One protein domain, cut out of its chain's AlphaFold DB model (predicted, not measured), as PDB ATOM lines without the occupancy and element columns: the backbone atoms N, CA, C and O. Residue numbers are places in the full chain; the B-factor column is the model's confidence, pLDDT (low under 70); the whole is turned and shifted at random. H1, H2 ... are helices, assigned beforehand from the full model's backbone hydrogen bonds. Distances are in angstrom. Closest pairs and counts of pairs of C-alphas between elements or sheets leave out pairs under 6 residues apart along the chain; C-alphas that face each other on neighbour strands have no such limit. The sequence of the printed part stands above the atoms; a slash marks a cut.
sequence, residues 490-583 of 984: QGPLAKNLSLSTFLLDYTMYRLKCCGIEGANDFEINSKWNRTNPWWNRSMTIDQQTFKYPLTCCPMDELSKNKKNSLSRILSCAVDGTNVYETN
ATOM      1  N   GLN A 490      28.349 -53.048  -0.075       79.06
ATOM      2  CA  GLN A 490      28.201 -53.427   1.341       79.06
ATOM      3  C   GLN A 490      26.964 -52.820   2.029       79.06
ATOM      4  O   GLN A 490      26.660 -53.203   3.159       79.06
ATOM      5  N   GLY A 491      26.240 -51.925   1.352       75.62
ATOM      6  CA  GLY A 491      25.087 -51.199   1.888       75.62
ATOM      7  C   GLY A 491      25.431 -49.941   2.698       75.62
ATOM      8  O   GLY A 491      26.535 -49.839   3.243       75.62
ATOM      9  N   PRO A 492      24.461 -49.022   2.869       66.62
ATOM     10  CA  PRO A 492      24.659 -47.735   3.548       66.62
ATOM     11  C   PRO A 492      24.898 -47.861   5.063       66.62
ATOM     12  O   PRO A 492      25.286 -46.893   5.710       66.62
ATOM     13  N   LEU A 493      24.665 -49.048   5.634       65.81
ATOM     14  CA  LEU A 493      24.825 -49.366   7.061       65.81
ATOM     15  C   LEU A 493      26.065 -50.247   7.332       65.81
ATOM     16  O   LEU A 493      26.191 -50.859   8.394       65.81
ATOM     17  N   ALA A 494      26.978 -50.357   6.362       64.88
ATOM     18  CA  ALA A 494      28.203 -51.135   6.497       64.88
ATOM     19  C   ALA A 494      29.171 -50.509   7.514       64.88
ATOM     20  O   ALA A 494      29.588 -49.363   7.354       64.88
ATOM     21  N   LYS A 495      29.650 -51.310   8.481       57.09
ATOM     22  CA  LYS A 495      30.647 -50.864   9.480       57.09
ATOM     23  C   LYS A 495      31.902 -50.246   8.866       57.09
ATOM     24  O   LYS A 495      32.499 -49.345   9.455       57.09
ATOM     25  N   ASN A 496      32.273 -50.733   7.681       61.53
ATOM     26  CA  ASN A 496      33.497 -50.396   6.967       61.53
ATOM     27  C   ASN A 496      33.186 -49.890   5.543       61.53
ATOM     28  O   ASN A 496      33.672 -50.452   4.557       61.53
ATOM     29  N   LEU A 497      32.327 -48.869   5.440       63.03
ATOM     30  CA  LEU A 497      31.806 -48.342   4.175       63.03
ATOM     31  C   LEU A 497      32.931 -48.028   3.168       63.03
ATOM     32  O   LEU A 497      33.813 -47.202   3.410       63.03
ATOM     33  N   SER A 498      32.908 -48.701   2.013       67.62
ATOM     34  CA  SER A 498      33.870 -48.435   0.942       67.62
ATOM     35  C   SER A 498      33.450 -47.203   0.139       67.62
ATOM     36  O   SER A 498      32.262 -47.010  -0.112       67.62
ATOM     37  N   LEU A 499      34.419 -46.405  -0.326       66.06
ATOM     38  CA  LEU A 499      34.180 -45.219  -1.160       66.06
ATOM     39  C   LEU A 499      33.236 -45.511  -2.339       66.06
ATOM     40  O   LEU A 499      32.343 -44.725  -2.619       66.06
ATOM     41  N   SER A 500      33.380 -46.667  -2.992       74.62
ATOM     42  CA  SER A 500      32.502 -47.093  -4.089       74.62
ATOM     43  C   SER A 500      31.076 -47.456  -3.643       74.62
ATOM     44  O   SER A 500      30.148 -47.280  -4.423       74.62
ATOM     45  N   THR A 501      30.883 -47.922  -2.401       78.19
ATOM     46  CA  THR A 501      29.545 -48.116  -1.805       78.19
ATOM     47  C   THR A 501      28.912 -46.751  -1.537       78.19
ATOM     48  O   THR A 501      27.839 -46.474  -2.059       78.19
ATOM     49  N   PHE A 502      29.635 -45.853  -0.850       74.31
ATOM     50  CA  PHE A 502      29.178 -44.486  -0.576       74.31
ATOM     51  C   PHE A 502      28.841 -43.703  -1.851       74.31
ATOM     52  O   PHE A 502      27.805 -43.053  -1.910       74.31
ATOM     53  N   LEU A 503      29.688 -43.761  -2.884       74.25
ATOM     54  CA  LEU A 503      29.439 -43.054  -4.143       74.25
ATOM     55  C   LEU A 503      28.176 -43.570  -4.842       74.25
ATOM     56  O   LEU A 503      27.434 -42.765  -5.400       74.25
ATOM     57  N   LEU A 504      27.900 -44.878  -4.786       82.88
ATOM     58  CA  LEU A 504      26.673 -45.446  -5.347       82.88
ATOM     59  C   LEU A 504      25.446 -45.051  -4.510       82.88
ATOM     60  O   LEU A 504      24.450 -44.612  -5.074       82.88
ATOM     61  N   ASP A 505      25.542 -45.117  -3.180       79.62
ATOM     62  CA  ASP A 505      24.485 -44.700  -2.249       79.62
ATOM     63  C   ASP A 505      24.137 -43.210  -2.395       79.62
ATOM     64  O   ASP A 505      22.963 -42.842  -2.485       79.62
ATOM     65  N   TYR A 506      25.154 -42.353  -2.503       79.00
ATOM     66  CA  TYR A 506      25.003 -40.928  -2.786       79.00
ATOM     67  C   TYR A 506      24.410 -40.676  -4.177       79.00
ATOM     68  O   TYR A 506      23.585 -39.778  -4.322       79.00
ATOM     69  N   THR A 507      24.772 -41.471  -5.190       82.69
ATOM     70  CA  THR A 507      24.196 -41.359  -6.542       82.69
ATOM     71  C   THR A 507      22.712 -41.735  -6.548       82.69
ATOM     72  O   THR A 507      21.906 -40.964  -7.067       82.69
ATOM     73  N   MET A 508      22.334 -42.850  -5.906       86.06
ATOM     74  CA  MET A 508      20.935 -43.285  -5.754       86.06
ATOM     75  C   MET A 508      20.083 -42.204  -5.080       86.06
ATOM     76  O   MET A 508      19.064 -41.778  -5.627       86.06
ATOM     77  N   TYR A 509      20.575 -41.663  -3.962       81.94
ATOM     78  CA  TYR A 509      19.929 -40.566  -3.246       81.94
ATOM     79  C   TYR A 509      19.839 -39.274  -4.079       81.94
ATOM     80  O   TYR A 509      18.761 -38.695  -4.222       81.94
ATOM     81  N   ARG A 510      20.957 -38.808  -4.655       81.62
ATOM     82  CA  ARG A 510      21.045 -37.501  -5.330       81.62
ATOM     83  C   ARG A 510      20.294 -37.459  -6.658       81.62
ATOM     84  O   ARG A 510      19.738 -36.414  -6.987       81.62
ATOM     85  N   LEU A 511      20.287 -38.557  -7.415       86.00
ATOM     86  CA  LEU A 511      19.583 -38.655  -8.700       86.00
ATOM     87  C   LEU A 511      18.168 -39.240  -8.567       86.00
ATOM     88  O   LEU A 511      17.421 -39.240  -9.547       86.00
ATOM     89  N   LYS A 512      17.777 -39.702  -7.371       88.25
ATOM     90  CA  LYS A 512      16.475 -40.324  -7.088       88.25
ATOM     91  C   LYS A 512      16.236 -41.548  -7.974       88.25
ATOM     92  O   LYS A 512      15.373 -41.533  -8.849       88.25
ATOM     93  N   CYS A 513      17.092 -42.550  -7.828       91.56
ATOM     94  CA  CYS A 513      17.160 -43.747  -8.667       91.56
ATOM     95  C   CYS A 513      17.570 -44.965  -7.825       91.56
ATOM     96  O   CYS A 513      18.076 -44.795  -6.715       91.56
ATOM     97  N   CYS A 514      17.379 -46.183  -8.338       90.75
ATOM     98  CA  CYS A 514      17.823 -47.404  -7.660       90.75
ATOM     99  C   CYS A 514      18.542 -48.359  -8.616       90.75
ATOM    100  O   CYS A 514      18.129 -48.545  -9.760       90.75
ATOM    101  N   GLY A 515      19.616 -48.982  -8.125       89.44
ATOM    102  CA  GLY A 515      20.419 -49.948  -8.879       89.44
ATOM    103  C   GLY A 515      21.094 -49.329 -10.102       89.44
ATOM    104  O   GLY A 515      21.223 -48.112 -10.206       89.44
ATOM    105  N   ILE A 516      21.563 -50.159 -11.031       88.69
ATOM    106  CA  ILE A 516      22.252 -49.697 -12.248       88.69
ATOM    107  C   ILE A 516      21.269 -49.756 -13.413       88.69
ATOM    108  O   ILE A 516      21.044 -48.736 -14.063       88.69
ATOM    109  N   GLU A 517      20.646 -50.925 -13.592       87.19
ATOM    110  CA  GLU A 517      19.540 -51.202 -14.524       87.19
ATOM    111  C   GLU A 517      18.157 -51.165 -13.853       87.19
ATOM    112  O   GLU A 517      17.157 -51.457 -14.500       87.19
ATOM    113  N   GLY A 518      18.098 -50.837 -12.560       88.44
ATOM    114  CA  GLY A 518      16.867 -50.782 -11.773       88.44
ATOM    115  C   GLY A 518      17.007 -51.490 -10.426       88.44
ATOM    116  O   GLY A 518      18.021 -52.127 -10.129       88.44
ATOM    117  N   ALA A 519      15.969 -51.398  -9.594       86.50
ATOM    118  CA  ALA A 519      16.009 -51.859  -8.205       86.50
ATOM    119  C   ALA A 519      16.378 -53.351  -8.038       86.50
ATOM    120  O   ALA A 519      17.035 -53.722  -7.064       86.50
ATOM    121  N   ASN A 520      16.020 -54.201  -9.005       87.19
ATOM    122  CA  ASN A 520      16.232 -55.652  -8.938       87.19
ATOM    123  C   ASN A 520      17.717 -56.075  -8.968       87.19
ATOM    124  O   ASN A 520      18.029 -57.200  -8.579       87.19
ATOM    125  N   ASP A 521      18.658 -55.185  -9.320       86.50
ATOM    126  CA  ASP A 521      20.100 -55.446  -9.148       86.50
ATOM    127  C   ASP A 521      20.463 -55.823  -7.693       86.50
ATOM    128  O   ASP A 521      21.425 -56.564  -7.466       86.50
ATOM    129  N   PHE A 522      19.693 -55.344  -6.707       85.75
ATOM    130  CA  PHE A 522      19.898 -55.634  -5.284       85.75
ATOM    131  C   PHE A 522      19.398 -57.005  -4.828       85.75
ATOM    132  O   PHE A 522      19.786 -57.451  -3.749       85.75
ATOM    133  N   GLU A 523      18.585 -57.701  -5.626       77.94
ATOM    134  CA  GLU A 523      18.082 -59.031  -5.266       77.94
ATOM    135  C   GLU A 523      19.205 -60.085  -5.308       77.94
ATOM    136  O   GLU A 523      19.180 -61.055  -4.546       77.94
ATOM    137  N   ILE A 524      20.251 -59.839  -6.102       68.75
ATOM    138  CA  ILE A 524      21.400 -60.727  -6.323       68.75
ATOM    139  C   ILE A 524      22.370 -60.732  -5.119       68.75
ATOM    140  O   ILE A 524      22.516 -59.749  -4.385       68.75
ATOM    141  N   ASN A 525      23.052 -61.867  -4.916       57.50
ATOM    142  CA  ASN A 525      24.094 -62.053  -3.899       57.50
ATOM    143  C   ASN A 525      25.167 -60.956  -3.977       57.50
ATOM    144  O   ASN A 525      25.878 -60.876  -4.975       57.50
ATOM    145  N   SER A 526      25.323 -60.183  -2.901       69.06
ATOM    146  CA  SER A 526      26.386 -59.187  -2.717       69.06
ATOM    147  C   SER A 526      26.929 -59.215  -1.285       69.06
ATOM    148  O   SER A 526      26.437 -59.961  -0.440       69.06
ATOM    149  N   LYS A 527      27.966 -58.418  -0.988       80.94
ATOM    150  CA  LYS A 527      28.550 -58.320   0.366       80.94
ATOM    151  C   LYS A 527      27.731 -57.429   1.311       80.94
ATOM    152  O   LYS A 527      28.176 -57.153   2.426       80.94
ATOM    153  N   TRP A 528      26.559 -56.971   0.880       84.31
ATOM    154  CA  TRP A 528      25.650 -56.183   1.695       84.31
ATOM    155  C   TRP A 528      24.957 -57.066   2.733       84.31
ATOM    156  O   TRP A 528      24.199 -57.978   2.402       84.31
ATOM    157  N   ASN A 529      25.197 -56.761   4.010       81.44
ATOM    158  CA  ASN A 529      24.397 -57.316   5.090       81.44
ATOM    159  C   ASN A 529      22.990 -56.699   5.048       81.44
ATOM    160  O   ASN A 529      22.804 -55.555   5.466       81.44
ATOM    161  N   ARG A 530      22.013 -57.464   4.548       83.19
ATOM    162  CA  ARG A 530      20.623 -57.015   4.413       83.19
ATOM    163  C   ARG A 530      19.824 -57.038   5.724       83.19
ATOM    164  O   ARG A 530      18.686 -56.589   5.698       83.19
ATOM    165  N   THR A 531      20.347 -57.543   6.849       80.88
ATOM    166  CA  THR A 531      19.595 -57.577   8.123       80.88
ATOM    167  C   THR A 531      19.100 -56.181   8.511       80.88
ATOM    168  O   THR A 531      19.899 -55.259   8.671       80.88
ATOM    169  N   ASN A 532      17.788 -56.041   8.699       77.06
ATOM    170  CA  ASN A 532      17.139 -54.809   9.134       77.06
ATOM    171  C   ASN A 532      17.461 -54.555  10.622       77.06
ATOM    172  O   ASN A 532      16.972 -55.306  11.462       77.06
ATOM    173  N   PRO A 533      18.244 -53.527  11.006       72.19
ATOM    174  CA  PRO A 533      18.605 -53.311  12.408       72.19
ATOM    175  C   PRO A 533      17.449 -52.781  13.270       72.19
ATOM    176  O   PRO A 533      17.574 -52.769  14.492       72.19
ATOM    177  N   TRP A 534      16.335 -52.368  12.656       72.00
ATOM    178  CA  TRP A 534      15.112 -51.933  13.336       72.00
ATOM    179  C   TRP A 534      14.047 -53.039  13.410       72.00
ATOM    180  O   TRP A 534      12.911 -52.769  13.806       72.00
ATOM    181  N   TRP A 535      14.388 -54.283  13.042       73.12
ATOM    182  CA  TRP A 535      13.478 -55.419  13.201       73.12
ATOM    183  C   TRP A 535      13.138 -55.663  14.677       73.12
ATOM    184  O   TRP A 535      13.947 -55.438  15.579       73.12
ATOM    185  N   ASN A 536      11.937 -56.175  14.930       73.69
ATOM    186  CA  ASN A 536      11.513 -56.625  16.250       73.69
ATOM    187  C   ASN A 536      10.757 -57.958  16.141       73.69
ATOM    188  O   ASN A 536      10.329 -58.355  15.060       73.69
ATOM    189  N   ARG A 537      10.566 -58.655  17.268       65.00
ATOM    190  CA  ARG A 537       9.955 -60.003  17.301       65.00
ATOM    191  C   ARG A 537       8.477 -60.042  16.857       65.00
ATOM    192  O   ARG A 537       7.933 -61.124  16.686       65.00
ATOM    193  N   SER A 538       7.835 -58.888  16.682       70.94
ATOM    194  CA  SER A 538       6.463 -58.744  16.170       70.94
ATOM    195  C   SER A 538       6.384 -58.441  14.663       70.94
ATOM    196  O   SER A 538       5.280 -58.333  14.138       70.94
ATOM    197  N   MET A 539       7.518 -58.322  13.965       72.56
ATOM    198  CA  MET A 539       7.583 -58.188  12.501       72.56
ATOM    199  C   MET A 539       7.677 -59.567  11.825       72.56
ATOM    200  O   MET A 539       8.153 -60.531  12.432       72.56
ATOM    201  N   THR A 540       7.210 -59.677  10.575       72.31
ATOM    202  CA  THR A 540       7.244 -60.948   9.821       72.31
ATOM    203  C   THR A 540       8.679 -61.367   9.474       72.31
ATOM    204  O   THR A 540       9.622 -60.601   9.665       72.31
ATOM    205  N   ILE A 541       8.869 -62.595   8.976       71.12
ATOM    206  CA  ILE A 541      10.199 -63.111   8.597       71.12
ATOM    207  C   ILE A 541      10.824 -62.240   7.501       71.12
ATOM    208  O   ILE A 541      11.977 -61.834   7.627       71.12
ATOM    209  N   ASP A 542      10.045 -61.882   6.479       67.88
ATOM    210  CA  ASP A 542      10.484 -61.040   5.360       67.88
ATOM    211  C   ASP A 542      10.958 -59.661   5.850       67.88
ATOM    212  O   ASP A 542      11.983 -59.139   5.406       67.88
ATOM    213  N   GLN A 543      10.280 -59.125   6.871       71.94
ATOM    214  CA  GLN A 543      10.577 -57.829   7.480       71.94
ATOM    215  C   GLN A 543      11.863 -57.778   8.334       71.94
ATOM    216  O   GLN A 543      12.268 -56.702   8.791       71.94
ATOM    217  N   GLN A 544      12.546 -58.911   8.521       76.94
ATOM    218  CA  GLN A 544      13.852 -58.991   9.194       76.94
ATOM    219  C   GLN A 544      15.017 -58.615   8.263       76.94
ATOM    220  O   GLN A 544      16.149 -58.439   8.723       76.94
ATOM    221  N   THR A 545      14.755 -58.444   6.964       82.31
ATOM    222  CA  THR A 545      15.753 -58.068   5.957       82.31
ATOM    223  C   THR A 545      15.260 -56.964   5.032       82.31
ATOM    224  O   THR A 545      14.074 -56.850   4.752       82.31
ATOM    225  N   PHE A 546      16.187 -56.157   4.527       85.31
ATOM    226  CA  PHE A 546      15.924 -55.206   3.457       85.31
ATOM    227  C   PHE A 546      15.936 -55.884   2.092       85.31
ATOM    228  O   PHE A 546      16.868 -56.623   1.760       85.31
ATOM    229  N   LYS A 547      14.939 -55.556   1.273       86.75
ATOM    230  CA  LYS A 547      14.926 -55.869  -0.154       86.75
ATOM    231  C   LYS A 547      15.774 -54.868  -0.945       86.75
ATOM    232  O   LYS A 547      16.519 -55.276  -1.833       86.75
ATOM    233  N   TYR A 548      15.734 -53.588  -0.564       87.50
ATOM    234  CA  TYR A 548      16.440 -52.491  -1.238       87.50
ATOM    235  C   TYR A 548      17.141 -51.551  -0.235       87.50
ATOM    236  O   TYR A 548      16.685 -51.425   0.903       87.50
ATOM    237  N   PRO A 549      18.249 -50.879  -0.604       86.50
ATOM    238  CA  PRO A 549      18.895 -49.895   0.264       86.50
ATOM    239  C   PRO A 549      17.986 -48.704   0.593       86.50
ATOM    240  O   PRO A 549      17.227 -48.241  -0.254       86.50
ATOM    241  N   LEU A 550      18.149 -48.125   1.788       80.31
ATOM    242  CA  LEU A 550      17.414 -46.926   2.235       80.31
ATOM    243  C   LEU A 550      17.535 -45.735   1.257       80.31
ATOM    244  O   LEU A 550      16.637 -44.908   1.159       80.31
ATOM    245  N   THR A 551      18.641 -45.655   0.517       82.81
ATOM    246  CA  THR A 551      18.933 -44.627  -0.495       82.81
ATOM    247  C   THR A 551      18.156 -44.793  -1.807       82.81
ATOM    248  O   THR A 551      18.111 -43.848  -2.592       82.81
ATOM    249  N   CYS A 552      17.495 -45.935  -2.021       87.25
ATOM    250  CA  CYS A 552      16.550 -46.161  -3.121       87.25
ATOM    251  C   CYS A 552      15.123 -45.658  -2.832       87.25
ATOM    252  O   CYS A 552      14.241 -45.826  -3.677       87.25
ATOM    253  N   CYS A 553      14.874 -45.087  -1.651       85.75
ATOM    254  CA  CYS A 553      13.541 -44.698  -1.196       85.75
ATOM    255  C   CYS A 553      13.311 -43.173  -1.240       85.75
ATOM    256  O   CYS A 553      14.252 -42.400  -1.036       85.75
ATOM    257  N   PRO A 554      12.067 -42.705  -1.467       81.69
ATOM    258  CA  PRO A 554      11.718 -41.287  -1.409       81.69
ATOM    259  C   PRO A 554      11.902 -40.675  -0.014       81.69
ATOM    260  O   PRO A 554      11.220 -41.041   0.943       81.69
ATOM    261  N   MET A 555      12.799 -39.691   0.084       65.44
ATOM    262  CA  MET A 555      13.154 -39.004   1.338       65.44
ATOM    263  C   MET A 555      12.537 -37.599   1.472       65.44
ATOM    264  O   MET A 555      12.643 -36.976   2.525       65.44
ATOM    265  N   ASP A 556      11.899 -37.076   0.420       58.12
ATOM    266  CA  ASP A 556      11.520 -35.656   0.317       58.12
ATOM    267  C   ASP A 556      10.407 -35.198   1.286       58.12
ATOM    268  O   ASP A 556      10.213 -34.000   1.486       58.12
ATOM    269  N   GLU A 557       9.681 -36.123   1.924       50.78
ATOM    270  CA  GLU A 557       8.526 -35.812   2.784       50.78
ATOM    271  C   GLU A 557       8.806 -35.812   4.304       50.78
ATOM    272  O   GLU A 557       7.894 -35.994   5.116       50.78
ATOM    273  N   LEU A 558      10.044 -35.564   4.740       53.41
ATOM    274  CA  LEU A 558      10.342 -35.404   6.177       53.41
ATOM    275  C   LEU A 558       9.698 -34.150   6.818       53.41
ATOM    276  O   LEU A 558       9.647 -34.045   8.044       53.41
ATOM    277  N   SER A 559       9.197 -33.197   6.025       49.94
ATOM    278  CA  SER A 559       8.911 -31.818   6.462       49.94
ATOM    279  C   SER A 559       7.688 -31.605   7.370       49.94
ATOM    280  O   SER A 559       7.490 -30.480   7.826       49.94
ATOM    281  N   LYS A 560       6.857 -32.628   7.643       55.22
ATOM    282  CA  LYS A 560       5.615 -32.454   8.438       55.22
ATOM    283  C   LYS A 560       5.337 -33.473   9.552       55.22
ATOM    284  O   LYS A 560       4.534 -33.153  10.419       55.22
ATOM    285  N   ASN A 561       5.951 -34.663   9.575       54.62
ATOM    286  CA  ASN A 561       5.749 -35.645  10.662       54.62
ATOM    287  C   ASN A 561       6.881 -36.698  10.723       54.62
ATOM    288  O   ASN A 561       6.784 -37.739  10.071       54.62
ATOM    289  N   LYS A 562       7.922 -36.474  11.550       55.56
ATOM    290  CA  LYS A 562       9.123 -37.345  11.625       55.56
ATOM    291  C   LYS A 562       8.824 -38.843  11.823       55.56
ATOM    292  O   LYS A 562       9.477 -39.687  11.212       55.56
ATOM    293  N   LYS A 563       7.822 -39.193  12.644       55.25
ATOM    294  CA  LYS A 563       7.452 -40.602  12.898       55.25
ATOM    295  C   LYS A 563       6.825 -41.288  11.674       55.25
ATOM    296  O   LYS A 563       7.066 -42.471  11.461       55.25
ATOM    297  N   ASN A 564       6.095 -40.540  10.843       58.75
ATOM    298  CA  ASN A 564       5.419 -41.068   9.652       58.75
ATOM    299  C   ASN A 564       6.301 -41.017   8.393       58.75
ATOM    300  O   ASN A 564       5.949 -41.614   7.378       58.75
ATOM    301  N   SER A 565       7.431 -40.303   8.410       62.91
ATOM    302  CA  SER A 565       8.449 -40.427   7.361       62.91
ATOM    303  C   SER A 565       9.272 -41.701   7.539       62.91
ATOM    304  O   SER A 565       9.397 -42.462   6.584       62.91
ATOM    305  N   LEU A 566       9.765 -41.990   8.752       66.00
ATOM    306  CA  LEU A 566      10.605 -43.171   8.984       66.00
ATOM    307  C   LEU A 566       9.879 -44.485   8.660       66.00
ATOM    308  O   LEU A 566      10.432 -45.326   7.957       66.00
ATOM    309  N   SER A 567       8.632 -44.655   9.109       67.69
ATOM    310  CA  SER A 567       7.868 -45.878   8.827       67.69
ATOM    311  C   SER A 567       7.690 -46.141   7.326       67.69
ATOM    312  O   SER A 567       7.791 -47.290   6.905       67.69
ATOM    313  N   ARG A 568       7.510 -45.090   6.512       72.38
ATOM    314  CA  ARG A 568       7.394 -45.186   5.044       72.38
ATOM    315  C   ARG A 568       8.720 -45.500   4.348       72.38
ATOM    316  O   ARG A 568       8.731 -46.215   3.353       72.38
ATOM    317  N   ILE A 569       9.839 -44.999   4.871       73.81
ATOM    318  CA  ILE A 569      11.178 -45.334   4.360       73.81
ATOM    319  C   ILE A 569      11.517 -46.792   4.694       73.81
ATOM    320  O   ILE A 569      12.054 -47.512   3.853       73.81
ATOM    321  N   LEU A 570      11.154 -47.250   5.898       76.19
ATOM    322  CA  LEU A 570      11.361 -48.632   6.320       76.19
ATOM    323  C   LEU A 570      10.496 -49.607   5.502       76.19
ATOM    324  O   LEU A 570      11.039 -50.584   4.996       76.19
ATOM    325  N   SER A 571       9.202 -49.321   5.288       79.69
ATOM    326  CA  SER A 571       8.342 -50.157   4.427       79.69
ATOM    327  C   SER A 571       8.797 -50.147   2.963       79.69
ATOM    328  O   SER A 571       8.746 -51.169   2.290       79.69
ATOM    329  N   CYS A 572       9.327 -49.026   2.466       85.69
ATOM    330  CA  CYS A 572       9.940 -48.971   1.139       85.69
ATOM    331  C   CYS A 572      11.161 -49.900   1.014       85.69
ATOM    332  O   CYS A 572      11.233 -50.709   0.089       85.69
ATOM    333  N   ALA A 573      12.101 -49.833   1.960       84.06
ATOM    334  CA  ALA A 573      13.325 -50.635   1.923       84.06
ATOM    335  C   ALA A 573      13.085 -52.136   2.185       84.06
ATOM    336  O   ALA A 573      13.895 -52.974   1.781       84.06
ATOM    337  N   VAL A 574      11.990 -52.477   2.869       84.88
ATOM    338  CA  VAL A 574      11.617 -53.845   3.252       84.88
ATOM    339  C   VAL A 574      10.604 -54.450   2.277       84.88
ATOM    340  O   VAL A 574      10.932 -55.397   1.568       84.88
ATOM    341  N   ASP A 575       9.399 -53.883   2.203       83.88
ATOM    342  CA  ASP A 575       8.270 -54.414   1.428       83.88
ATOM    343  C   ASP A 575       8.319 -53.985  -0.059       83.88
ATOM    344  O   ASP A 575       7.567 -54.495  -0.887       83.88
ATOM    345  N   GLY A 576       9.201 -53.043  -0.419       81.62
ATOM    346  CA  GLY A 576       9.369 -52.529  -1.786       81.62
ATOM    347  C   GLY A 576       8.417 -51.391  -2.177       81.62
ATOM    348  O   GLY A 576       8.398 -50.975  -3.335       81.62
ATOM    349  N   THR A 577       7.620 -50.865  -1.243       81.88
ATOM    350  CA  THR A 577       6.602 -49.841  -1.540       81.88
ATOM    351  C   THR A 577       7.223 -48.502  -1.956       81.88
ATOM    352  O   THR A 577       7.925 -47.889  -1.156       81.88
ATOM    353  N   ASN A 578       6.890 -47.989  -3.145       84.31
ATOM    354  CA  ASN A 578       7.348 -46.688  -3.669       84.31
ATOM    355  C   ASN A 578       8.878 -46.545  -3.840       84.31
ATOM    356  O   ASN A 578       9.409 -45.441  -3.720       84.31
ATOM    357  N   VAL A 579       9.594 -47.636  -4.123       88.62
ATOM    358  CA  VAL A 579      11.026 -47.608  -4.486       88.62
ATOM    359  C   VAL A 579      11.244 -46.818  -5.786       88.62
ATOM    360  O   VAL A 579      10.395 -46.824  -6.675       88.62
ATOM    361  N   TYR A 580      12.392 -46.147  -5.936       89.25
ATOM    362  CA  TYR A 580      12.755 -45.506  -7.202       89.25
ATOM    363  C   TYR A 580      13.020 -46.540  -8.308       89.25
ATOM    364  O   TYR A 580      14.112 -47.095  -8.398       89.25
ATOM    365  N   GLU A 581      12.055 -46.740  -9.203       83.75
ATOM    366  CA  GLU A 581      12.186 -47.671 -10.335       83.75
ATOM    367  C   GLU A 581      13.206 -47.211 -11.396       83.75
ATOM    368  O   GLU A 581      13.741 -48.037 -12.125       83.75
ATOM    369  N   THR A 582      13.518 -45.909 -11.483       88.38
ATOM    370  CA  THR A 582      14.398 -45.377 -12.542       88.38
ATOM    371  C   THR A 582      15.859 -45.799 -12.374       88.38
ATOM    372  O   THR A 582      16.439 -45.601 -11.303       88.38
ATOM    373  N   ASN A 583      16.471 -46.245 -13.468       89.00
ATOM    374  CA  ASN A 583      17.845 -46.744 -13.581       89.00
ATOM    375  C   ASN A 583      18.893 -45.655 -13.282       89.00
ATOM    376  O   ASN A 583      18.947 -44.644 -13.989       89.00
TER     377      ASN A 583
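What this domain is: This is residues 490 to 583 of the 984 residues of the protein "Hypothetical protein" of Adineta ricciae (UniProt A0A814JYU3). Little of this domain is regular structure: three separate helices, H3, H1 and H2, are set around a long loop, residues 524 to 561, part of which runs through the middle between H1 and H3. The printed part has 94 residues, with H1, H2 and H3 along the chain and no named strand; the class is all helix, though the named elements hold only 32 residues. It is compact, with a radius of gyration of the C-alphas of 12.9 A, and spans 33 by 29 by 23 A.

How they stand to each other: Look first at H3, residues 562 to 575, which is apart from H1, residues 499 to 511, and from H2, residues 519 to 523. H1 and H2 are apart too. In H1 every O i to N i+4 pair is within hydrogen-bond range; in H3 8 of 10 are, and in H2 0 of 1, beside 2 of 2 O i to N i+3 pairs.

Where its parts are: Find C-alpha 562 at (9.123, -37.345, 11.625); from there H3 runs 19.9 A to C-alpha 575. H1 runs 17.7 A from C-alpha 499 at (34.180, -45.219, -1.160), and H2 8.0 A.

The domain as a whole: The printed part has no cut. H2 to H3 is a long link. Residues 559 to 564 stand free. Confidence is under 70 in 26 residues, among them 555 to 567.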